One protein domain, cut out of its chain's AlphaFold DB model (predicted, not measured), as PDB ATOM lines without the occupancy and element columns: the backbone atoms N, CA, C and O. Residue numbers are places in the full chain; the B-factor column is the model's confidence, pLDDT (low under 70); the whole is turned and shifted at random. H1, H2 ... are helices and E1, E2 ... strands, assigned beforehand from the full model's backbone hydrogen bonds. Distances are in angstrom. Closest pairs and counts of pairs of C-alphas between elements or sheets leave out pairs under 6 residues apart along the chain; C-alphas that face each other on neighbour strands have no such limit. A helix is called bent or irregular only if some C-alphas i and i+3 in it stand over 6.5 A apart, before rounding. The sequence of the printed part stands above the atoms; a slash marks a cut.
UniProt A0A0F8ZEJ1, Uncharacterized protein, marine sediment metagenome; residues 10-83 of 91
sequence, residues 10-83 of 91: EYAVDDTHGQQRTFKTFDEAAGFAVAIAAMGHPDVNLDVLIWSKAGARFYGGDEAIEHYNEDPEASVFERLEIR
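Overview. This is residues 10 to 83 of the 91 residues of an uncharacterized protein of marine sediment metagenome (UniProt A0A0F8ZEJ1). A twisted sheet of four strands makes the body, with H1 laid along one face and the opposite face bare of named helices. H2, which turns sharply back at a kink, sits beyond the end of the sheet where E3 ends and draws the whole out lengthwise. The printed part has 74 residues with two named helices and four named strands, in the order E1, E2, H1, E3, H2, E4; the class is mixed, helices and strands. The sheet runs E2, E1, E3, E4, all antiparallel. The whole is compact, with a radius of gyration of the C-alphas of 12.9 A, yet elongated, spanning 37 by 20 by 18 A.

Along the chain. Find C-alpha 44 at (39.681, -16.973, 47.897); from there E3, residues 44 to 50, runs 19.5 A to C-alpha 50 at (46.919, 0.133, 41.925). E1 holds residues 10 to 14, 13.4 A, and E2 residues 20 to 23, 10.1 A. E4, residues 78 to 82, covers 12.9 A and ends at C-alpha 82, (36.710, -13.846, 50.942). Look next for H1 at residues 26 to 38, 17.9 A long, and for H2 at residues 53 to 70, 11.4 A from first to last C-alpha. H2 is irregular: C-alphas 59 and 62 are 9.4 A apart, and it has a kink of 139 degrees near residue 60.

Arrangement. Begin between the inner strands E1 and E3, antiparallel at 156 degrees, where N 12 and O 47 are 2.8 A apart, within hydrogen-bond range. On the other side of E1, edge strand E2 forms a hairpin with it, with N 23 and O 11 at 2.7 A. Beside E3, at the other edge, E4 brings N 46 and O 80 to 2.8 A. The sheet is only just strongly twisted, its C-alphas up to 4.4 A off the best plane. H1 is on the sheet at a height of 7.6 A, over E1 and E3, and runs along the strands, at 7 degrees to E1 on the local plane. The closest C-alphas of H1 and E3 are those of Ala 37 and Val 44, 6.0 A apart. E2, H1 and E3 form a split strand-helix-strand unit, two strands running the same way with E1 between them; its crossover is right-handed. H2 is on the sheet too, with 11 pairs of C-alphas within 10 A; its closest C-alpha pair with E3 is Ala 56 and Ile 50, 6.1 A. H1 and H2 are apart. Every O i to N i+4 pair of H1 is within hydrogen-bond range, and 11 of 14 in H2.

Size, cuts and confidence. The two C-alphas farthest apart, those of Gly 40 and Asp 62, are 37.5 A apart. The printed part has no cut. No link is long; H2 to E4 is short and the others are tight. The mean pLDDT of the printed part is 90.2, and no printed residue is under 70.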
ATOM      1  N   GLU A  10      42.764  -2.119  39.083       95.69
ATOM      2  CA  GLU A  10      42.312  -3.446  38.682       95.69
ATOM      3  C   GLU A  10      42.082  -4.315  39.914       95.69
ATOM      4  O   GLU A  10      42.593  -4.041  40.997       95.69
ATOM      5  N   TYR A  11      41.295  -5.369  39.738       95.88
ATOM      6  CA  TYR A  11      40.961  -6.301  40.805       95.88
ATOM      7  C   TYR A  11      41.275  -7.705  40.332       95.88
ATOM      8  O   TYR A  11      40.781  -8.113  39.282       95.88
ATOM      9  N   ALA A  12      42.088  -8.440  41.070       95.75
ATOM     10  CA  ALA A  12      42.481  -9.786  40.714       95.75
ATOM     11  C   ALA A  12      41.912 -10.809  41.690       95.75
ATOM     12  O   ALA A  12      41.877 -10.575  42.892       95.75
ATOM     13  N   VAL A  13      41.467 -11.944  41.163       95.00
ATOM     14  CA  VAL A  13      40.979 -13.076  41.952       95.00
ATOM     15  C   VAL A  13      41.605 -14.340  41.392       95.00
ATOM     16  O   VAL A  13      41.560 -14.556  40.178       95.00
ATOM     17  N   ASP A  14      42.159 -15.174  42.262       89.75
ATOM     18  CA  ASP A  14      42.644 -16.495  41.873       89.75
ATOM     19  C   ASP A  14      41.463 -17.432  41.611       89.75
ATOM     20  O   ASP A  14      40.526 -17.532  42.406       89.75
ATOM     21  N   ASP A  15      41.487 -18.109  40.467       78.88
ATOM     22  CA  ASP A  15      40.485 -19.099  40.114       78.88
ATOM     23  C   ASP A  15      40.768 -20.470  40.751       78.88
ATOM     24  O   ASP A  15      41.786 -20.718  41.401       78.88
ATOM     25  N   THR A  16      39.849 -21.410  40.531       74.31
ATOM     26  CA  THR A  16      39.916 -22.771  41.084       74.31
ATOM     27  C   THR A  16      41.092 -23.607  40.565       74.31
ATOM     28  O   THR A  16      41.329 -24.700  41.075       74.31
ATOM     29  N   HIS A  17      41.804 -23.134  39.541       75.88
ATOM     30  CA  HIS A  17      42.962 -23.778  38.924       75.88
ATOM     31  C   HIS A  17      44.271 -23.037  39.238       75.88
ATOM     32  O   HIS A  17      45.310 -23.372  38.665       75.88
ATOM     33  N   GLY A  18      44.234 -22.039  40.130       74.50
ATOM     34  CA  GLY A  18      45.381 -21.200  40.465       74.50
ATOM     35  C   GLY A  18      45.756 -20.206  39.363       74.50
ATOM     36  O   GLY A  18      46.889 -19.733  39.337       74.50
ATOM     37  N   GLN A  19      44.844 -19.912  38.429       84.12
ATOM     38  CA  GLN A  19      45.028 -18.840  37.456       84.12
ATOM     39  C   GLN A  19      44.415 -17.545  37.974       84.12
ATOM     40  O   GLN A  19      43.248 -17.492  38.357       84.12
ATOM     41  N   GLN A  20      45.196 -16.475  37.922       89.06
ATOM     42  CA  GLN A  20      44.731 -15.153  38.305       89.06
ATOM     43  C   GLN A  20      43.835 -14.569  37.209       89.06
ATOM     44  O   GLN A  20      44.225 -14.476  36.041       89.06
ATOM     45  N   ARG A  21      42.634 -14.129  37.585       93.44
ATOM     46  CA  ARG A  21      41.710 -13.424  36.696       93.44
ATOM     47  C   ARG A  21      41.562 -11.974  37.129       93.44
ATOM     48  O   ARG A  21      41.233 -11.705  38.279       93.44
ATOM     49  N   THR A  22      41.761 -11.045  36.195       94.62
ATOM     50  CA  THR A  22      41.639  -9.605  36.447       94.62
ATOM     51  C   THR A  22      40.294  -9.047  35.984       94.62
ATOM     52  O   THR A  22      39.723  -9.454  34.968       94.62
ATOM     53  N   PHE A  23      39.788  -8.080  36.738       95.19
ATOM     54  CA  PHE A  23      38.525  -7.387  36.531       95.19
ATOM     55  C   PHE A  23      38.746  -5.878  36.603       95.19
ATOM     56  O   PHE A  23      39.656  -5.387  37.271       95.19
ATOM     57  N   LYS A  24      37.883  -5.121  35.919       93.81
ATOM     58  CA  LYS A  24      37.939  -3.649  35.900       93.81
ATOM     59  C   LYS A  24      37.062  -2.997  36.963       93.81
ATOM     60  O   LYS A  24      37.156  -1.791  37.171       93.81
ATOM     61  N   THR A  25      36.189  -3.769  37.607       93.69
ATOM     62  CA  THR A  25      35.295  -3.283  38.659       93.69
ATOM     63  C   THR A  25      35.348  -4.196  39.874       93.69
ATOM     64  O   THR A  25      35.446  -5.417  39.733       93.69
ATOM     65  N   PHE A  26      35.232  -3.591  41.056       92.75
ATOM     66  CA  PHE A  26      35.186  -4.325  42.316       92.75
ATOM     67  C   PHE A  26      33.993  -5.284  42.358       92.75
ATOM     68  O   PHE A  26      34.164  -6.446  42.698       92.75
ATOM     69  N   ASP A  27      32.804  -4.839  41.934       93.50
ATOM     70  CA  ASP A  27      31.583  -5.657  41.952       93.50
ATOM     71  C   ASP A  27      31.720  -6.957  41.140       93.50
ATOM     72  O   ASP A  27      31.200  -7.999  41.537       93.50
ATOM     73  N   GLU A  28      32.404  -6.909  39.991       94.25
ATOM     74  CA  GLU A  28      32.635  -8.096  39.159       94.25
ATOM     75  C   GLU A  28      33.636  -9.051  39.807       94.25
ATOM     76  O   GLU A  28      33.379 -10.255  39.846       94.25
ATOM     77  N   ALA A  29      34.731  -8.521  40.362       95.25
ATOM     78  CA  ALA A  29      35.711  -9.318  41.094       95.25
ATOM     79  C   ALA A  29      35.099  -9.958  42.344       95.25
ATOM     80  O   ALA A  29      35.230 -11.162  42.543       95.25
ATOM     81  N   ALA A  30      34.369  -9.186  43.149       94.06
ATOM     82  CA  ALA A  30      33.710  -9.664  44.358       94.06
ATOM     83  C   ALA A  30      32.646 -10.721  44.038       94.06
ATOM     84  O   ALA A  30      32.603 -11.764  44.685       94.06
ATOM     85  N   GLY A  31      31.824 -10.502  43.005       94.31
ATOM     86  CA  GLY A  31      30.843 -11.491  42.557       94.31
ATOM     87  C   GLY A  31      31.493 -12.804  42.112       94.31
ATOM     88  O   GLY A  31      31.009 -13.881  42.462       94.31
ATOM     89  N   PHE A  32      32.613 -12.726  41.387       94.25
ATOM     90  CA  PHE A  32      33.380 -13.901  40.980       94.25
ATOM     91  C   PHE A  32      34.033 -14.613  42.175       94.25
ATOM     92  O   PHE A  32      33.903 -15.831  42.298       94.25
ATOM     93  N   ALA A  33      34.658 -13.869  43.089       94.25
ATOM     94  CA  ALA A  33      35.293 -14.410  44.288       94.25
ATOM     95  C   ALA A  33      34.287 -15.124  45.203       94.25
ATOM     96  O   ALA A  33      34.527 -16.249  45.636       94.25
ATOM     97  N   VAL A  34      33.120 -14.516  45.439       93.56
ATOM     98  CA  VAL A  34      32.034 -15.134  46.215       93.56
ATOM     99  C   VAL A  34      31.523 -16.402  45.535       93.56
ATOM    100  O   VAL A  34      31.276 -17.392  46.221       93.56
ATOM    101  N   ALA A  35      31.385 -16.404  44.204       92.25
ATOM    102  CA  ALA A  35      30.973 -17.597  43.470       92.25
ATOM    103  C   ALA A  35      31.981 -18.746  43.640       92.25
ATOM    104  O   ALA A  35      31.567 -19.867  43.928       92.25
ATOM    105  N   ILE A  36      33.286 -18.470  43.539       91.69
ATOM    106  CA  ILE A  36      34.335 -19.475  43.775       91.69
ATOM    107  C   ILE A  36      34.295 -19.981  45.219       91.69
ATOM    108  O   ILE A  36      34.292 -21.193  45.446       91.69
ATOM    109  N   ALA A  37      34.209 -19.075  46.193       90.88
ATOM    110  CA  ALA A  37      34.167 -19.445  47.604       90.88
ATOM    111  C   ALA A  37      32.948 -20.331  47.915       90.88
ATOM    112  O   ALA A  37      33.060 -21.366  48.574       90.88
ATOM    113  N   ALA A  38      31.783 -19.994  47.352       89.75
ATOM    114  CA  ALA A  38      30.562 -20.786  47.477       89.75
ATOM    115  C   ALA A  38      30.652 -22.166  46.794       89.75
ATOM    116  O   ALA A  38      29.939 -23.086  47.189       89.75
ATOM    117  N   MET A  39      31.529 -22.348  45.803       88.69
ATOM    118  CA  MET A  39      31.784 -23.652  45.176       88.69
ATOM    119  C   MET A  39      32.672 -24.581  46.025       88.69
ATOM    120  O   MET A  39      32.934 -25.707  45.610       88.69
ATOM    121  N   GLY A  40      33.083 -24.152  47.223       82.06
ATOM    122  CA  GLY A  40      33.824 -24.981  48.177       82.06
ATOM    123  C   GLY A  40      35.321 -24.693  48.238       82.06
ATOM    124  O   GLY A  40      36.067 -25.513  48.768       82.06
ATOM    125  N   HIS A  41      35.766 -23.548  47.721       82.25
ATOM    126  CA  HIS A  41      37.151 -23.096  47.836       82.25
ATOM    127  C   HIS A  41      37.294 -22.188  49.069       82.25
ATOM    128  O   HIS A  41      36.742 -21.090  49.070       82.25
ATOM    129  N   PRO A  42      37.982 -22.629  50.138       72.94
ATOM    130  CA  PRO A  42      37.984 -21.915  51.416       72.94
ATOM    131  C   PRO A  42      38.835 -20.637  51.421       72.94
ATOM    132  O   PRO A  42      38.555 -19.743  52.217       72.94
ATOM    133  N   ASP A  43      39.817 -20.534  50.521       81.06
ATOM    134  CA  ASP A  43      40.852 -19.495  50.549       81.06
ATOM    135  C   ASP A  43      40.836 -18.672  49.253       81.06
ATOM    136  O   ASP A  43      41.717 -18.794  48.402       81.06
ATOM    137  N   VAL A  44      39.793 -17.858  49.066       91.38
ATOM    138  CA  VAL A  44      39.681 -16.973  47.897       91.38
ATOM    139  C   VAL A  44      40.160 -15.576  48.266       91.38
ATOM    140  O   VAL A  44      39.566 -14.919  49.119       91.38
ATOM    141  N   ASN A  45      41.206 -15.105  47.590       93.50
ATOM    142  CA  ASN A  45      41.709 -13.744  47.743       93.50
ATOM    143  C   ASN A  45      41.217 -12.856  46.598       93.50
ATOM    144  O   ASN A  45      41.222 -13.265  45.436       93.50
ATOM    145  N   LEU A  46      40.816 -11.635  46.942       94.88
ATOM    146  CA  LEU A  46      40.598 -10.542  46.007       94.88
ATOM    147  C   LEU A  46      41.674  -9.487  46.257       94.88
ATOM    148  O   LEU A  46      41.677  -8.819  47.289       94.88
ATOM    149  N   ASP A  47      42.564  -9.334  45.290       95.81
ATOM    150  CA  ASP A  47      43.651  -8.368  45.322       95.81
ATOM    151  C   ASP A  47      43.251  -7.093  44.590       95.81
ATOM    152  O   ASP A  47      42.757  -7.128  43.460       95.81
ATOM    153  N   VAL A  48      43.494  -5.951  45.219       95.06
ATOM    154  CA  VAL A  48      43.367  -4.629  44.613       95.06
ATOM    155  C   VAL A  48      44.733  -4.230  44.079       95.06
ATOM    156  O   VAL A  48      45.709  -4.146  44.824       95.06
ATOM    157  N   LEU A  49      44.801  -3.981  42.775       94.50
ATOM    158  CA  LEU A  49      46.019  -3.592  42.074       94.50
ATOM    159  C   LEU A  49      45.915  -2.110  41.712       94.50
ATOM    160  O   LEU A  49      44.970  -1.696  41.032       94.50
ATOM    161  N   ILE A  50      46.877  -1.309  42.172       93.81
ATOM    162  CA  ILE A  50      46.919   0.133  41.925       93.81
ATOM    163  C   ILE A  50      48.243   0.496  41.271       93.81
ATOM    164  O   ILE A  50      49.307   0.319  41.848       93.81
ATOM    165  N   TRP A  51      48.160   1.064  40.071       92.06
ATOM    166  CA  TRP A  51      49.330   1.329  39.228       92.06
ATOM    167  C   TRP A  51      49.786   2.791  39.252       92.06
ATOM    168  O   TRP A  51      50.745   3.163  38.577       92.06
ATOM    169  N   SER A  52      49.064   3.663  39.963       93.75
ATOM    170  CA  SER A  52      49.393   5.086  40.026       93.75
ATOM    171  C   SER A  52      48.767   5.783  41.234       93.75
ATOM    172  O   SER A  52      47.728   5.368  41.748       93.75
ATOM    173  N   LYS A  53      49.317   6.949  41.603       94.31
ATOM    174  CA  LYS A  53      48.705   7.862  42.591       94.31
ATOM    175  C   LYS A  53      47.282   8.278  42.220       94.31
ATOM    176  O   LYS A  53      46.454   8.491  43.100       94.31
ATOM    177  N   ALA A  54      46.989   8.427  40.925       93.81
ATOM    178  CA  ALA A  54      45.642   8.762  40.468       93.81
ATOM    179  C   ALA A  54      44.673   7.595  40.710       93.81
ATOM    180  O   ALA A  54      43.546   7.826  41.144       93.81
ATOM    181  N   GLY A  55      45.133   6.357  40.496       93.06
ATOM    182  CA  GLY A  55      44.401   5.148  40.862       93.06
ATOM    183  C   GLY A  55      44.177   5.034  42.369       93.06
ATOM    184  O   GLY A  55      43.045   4.822  42.793       93.06
ATOM    185  N   ALA A  56      45.213   5.285  43.174       93.38
ATOM    186  CA  ALA A  56      45.123   5.305  44.635       93.38
ATOM    187  C   ALA A  56      44.064   6.304  45.114       93.38
ATOM    188  O   ALA A  56      43.136   5.948  45.840       93.38
ATOM    189  N   ARG A  57      44.125   7.537  44.595       94.19
ATOM    190  CA  ARG A  57      43.139   8.578  44.895       94.19
ATOM    191  C   ARG A  57      41.722   8.180  44.507       94.19
ATOM    192  O   ARG A  57      40.775   8.486  45.224       94.19
ATOM    193  N   PHE A  58      41.570   7.544  43.350       92.81
ATOM    194  CA  PHE A  58      40.278   7.055  42.893       92.81
ATOM    195  C   PHE A  58      39.718   5.966  43.820       92.81
ATOM    196  O   PHE A  58      38.515   5.962  44.069       92.81
ATOM    197  N   TYR A  59      40.575   5.067  44.313       91.56
ATOM    198  CA  TYR A  59      40.190   3.929  45.143       91.56
ATOM    199  C   TYR A  59      39.815   4.336  46.574       91.56
ATOM    200  O   TYR A  59      38.718   4.012  47.024       91.56
ATOM    201  N   GLY A  60      40.686   5.075  47.267       90.88
ATOM    202  CA  GLY A  60      40.515   5.392  48.692       90.88
ATOM    203  C   GLY A  60      40.748   6.856  49.063       90.88
ATOM    204  O   GLY A  60      40.846   7.181  50.240       90.88
ATOM    205  N   GLY A  61      40.830   7.765  48.088       92.69
ATOM    206  CA  GLY A  61      41.053   9.187  48.354       92.69
ATOM    207  C   GLY A  61      42.492   9.505  48.757       92.69
ATOM    208  O   GLY A  61      43.431   8.835  48.334       92.69
ATOM    209  N   ASP A  62      42.675  10.577  49.525       94.06
ATOM    210  CA  ASP A  62      44.012  11.093  49.840       94.06
ATOM    211  C   ASP A  62      44.798  10.148  50.779       94.06
ATOM    212  O   ASP A  62      46.000   9.991  50.594       94.06
ATOM    213  N   GLU A  63      44.125   9.418  51.677       91.62
ATOM    214  CA  GLU A  63      44.739   8.386  52.539       91.62
ATOM    215  C   GLU A  63      45.363   7.248  51.712       91.62
ATOM    216  O   GLU A  63      46.509   6.855  51.924       91.62
ATOM    217  N   ALA A  64      44.669   6.781  50.669       91.38
ATOM    218  CA  ALA A  64      45.218   5.761  49.778       91.38
ATOM    219  C   ALA A  64      46.452   6.252  48.999       91.38
ATOM    220  O   ALA A  64      47.314   5.448  48.643       91.38
ATOM    221  N   ILE A  65      46.577   7.561  48.737       93.44
ATOM    222  CA  ILE A  65      47.800   8.123  48.143       93.44
ATOM    223  C   ILE A  65      48.966   8.017  49.125       93.44
ATOM    224  O   ILE A  65      50.077   7.720  48.690       93.44
ATOM    225  N   GLU A  66      48.741   8.297  50.410       92.00
ATOM    226  CA  GLU A  66      49.774   8.184  51.447       92.00
ATOM    227  C   GLU A  66      50.312   6.755  51.491       92.00
ATOM    228  O   GLU A  66      51.507   6.567  51.282       92.00
ATOM    229  N   HIS A  67      49.419   5.767  51.563       88.00
ATOM    230  CA  HIS A  67      49.774   4.345  51.525       88.00
ATOM    231  C   HIS A  67      50.520   3.966  50.236       88.00
ATOM    232  O   HIS A  67      51.543   3.289  50.278       88.00
ATOM    233  N   TYR A  68      50.068   4.454  49.074       90.31
ATOM    234  CA  TYR A  68      50.750   4.189  47.802       90.31
ATOM    235  C   TYR A  68      52.177   4.759  47.772       90.31
ATOM    236  O   TYR A  68      53.037   4.235  47.076       90.31
ATOM    237  N   ASN A  69      52.452   5.849  48.495       91.38
ATOM    238  CA  ASN A  69      53.799   6.417  48.563       91.38
ATOM    239  C   ASN A  69      54.742   5.639  49.484       91.38
ATOM    240  O   ASN A  69      55.953   5.802  49.340       91.38
ATOM    241  N   GLU A  70      54.214   4.855  50.424       91.19
ATOM    242  CA  GLU A  70      55.026   4.027  51.320       91.19
ATOM    243  C   GLU A  70      55.693   2.881  50.554       91.19
ATOM    244  O   GLU A  70      56.877   2.620  50.766       91.19
ATOM    245  N   ASP A  71      54.966   2.264  49.616       87.25
ATOM    246  CA  ASP A  71      55.496   1.243  48.707       87.25
ATOM    247  C   ASP A  71      54.837   1.310  47.309       87.25
ATOM    248  O   ASP A  71      53.890   0.575  47.017       87.25
ATOM    249  N   PRO A  72      55.327   2.186  46.410       80.25
ATOM    250  CA  PRO A  72      54.779   2.330  45.058       80.25
ATOM    251  C   PRO A  72      55.015   1.114  44.152       80.25
ATOM    252  O   PRO A  72      54.368   1.005  43.108       80.25
ATOM    253  N   GLU A  73      55.973   0.253  44.513       79.31
ATOM    254  CA  GLU A  73      56.369  -0.936  43.750       79.31
ATOM    255  C   GLU A  73      55.594  -2.186  44.196       79.31
ATOM    256  O   GLU A  73      55.732  -3.251  43.587       79.31
ATOM    257  N   ALA A  74      54.762  -2.076  45.239       77.12
ATOM    258  CA  ALA A  74      53.887  -3.152  45.664       77.12
ATOM    259  C   ALA A  74      52.954  -3.562  44.515       77.12
ATOM    260  O   ALA A  74      52.065  -2.818  44.097       77.12
ATOM    261  N   SER A  75      53.118  -4.795  44.029       75.81
ATOM    262  CA  SER A  75      52.247  -5.357  42.990       75.81
ATOM    263  C   SER A  75      50.790  -5.490  43.446       75.81
ATOM    264  O   SER A  75      49.896  -5.519  42.607       75.81
ATOM    265  N   VAL A  76      50.546  -5.589  44.759       88.88
ATOM    266  CA  VAL A  76      49.216  -5.663  45.379       88.88
ATOM    267  C   VAL A  76      49.111  -4.546  46.407       88.88
ATOM    268  O   VAL A  76      49.876  -4.518  47.365       88.88
ATOM    269  N   PHE A  77      48.154  -3.645  46.205       92.12
ATOM    270  CA  PHE A  77      47.907  -2.517  47.101       92.12
ATOM    271  C   PHE A  77      47.141  -2.953  48.356       92.12
ATOM    272  O   PHE A  77      47.447  -2.529  49.464       92.12
ATOM    273  N   GLU A  78      46.151  -3.829  48.183       92.12
ATOM    274  CA  GLU A  78      45.341  -4.375  49.272       92.12
ATOM    275  C   GLU A  78      44.893  -5.797  48.918       92.12
ATOM    276  O   GLU A  78      44.644  -6.093  47.750       92.12
ATOM    277  N   ARG A  79      44.768  -6.677  49.917       93.69
ATOM    278  CA  ARG A  79      44.248  -8.041  49.752       93.69
ATOM    279  C   ARG A  79      43.062  -8.270  50.678       93.69
ATOM    280  O   ARG A  79      43.187  -8.134  51.893       93.69
ATOM    281  N   LEU A  80      41.943  -8.691  50.098       93.56
ATOM    282  CA  LEU A  80      40.732  -9.073  50.809       93.56
ATOM    283  C   LEU A  80      40.584 -10.595  50.802       93.56
ATOM    284  O   LEU A  80      40.528 -11.218  49.744       93.56
ATOM    285  N   GLU A  81      40.470 -11.186  51.988       93.00
ATOM    286  CA  GLU A  81      40.138 -12.602  52.143       93.00
ATOM    287  C   GLU A  81      38.615 -12.783  52.097       93.00
ATOM    288  O   GLU A  81      37.875 -12.215  52.905       93.00
ATOM    289  N   ILE A  82      38.132 -13.589  51.152       92.00
ATOM    290  CA  ILE A  82      36.710 -13.846  50.942       92.00
ATOM    291  C   ILE A  82      36.365 -15.232  51.481       92.00
ATOM    292  O   ILE A  82      36.785 -16.252  50.938       92.00
ATOM    293  N   ARG A  83      35.540 -15.271  52.534       89.75
ATOM    294  CA  ARG A  83      35.055 -16.516  53.145       89.75
ATOM    295  C   ARG A  83      33.541 -16.625  53.047       89.75
ATOM    296  O   ARG A  83      32.815 -15.728  53.472       89.75
TER     297      ARG A  83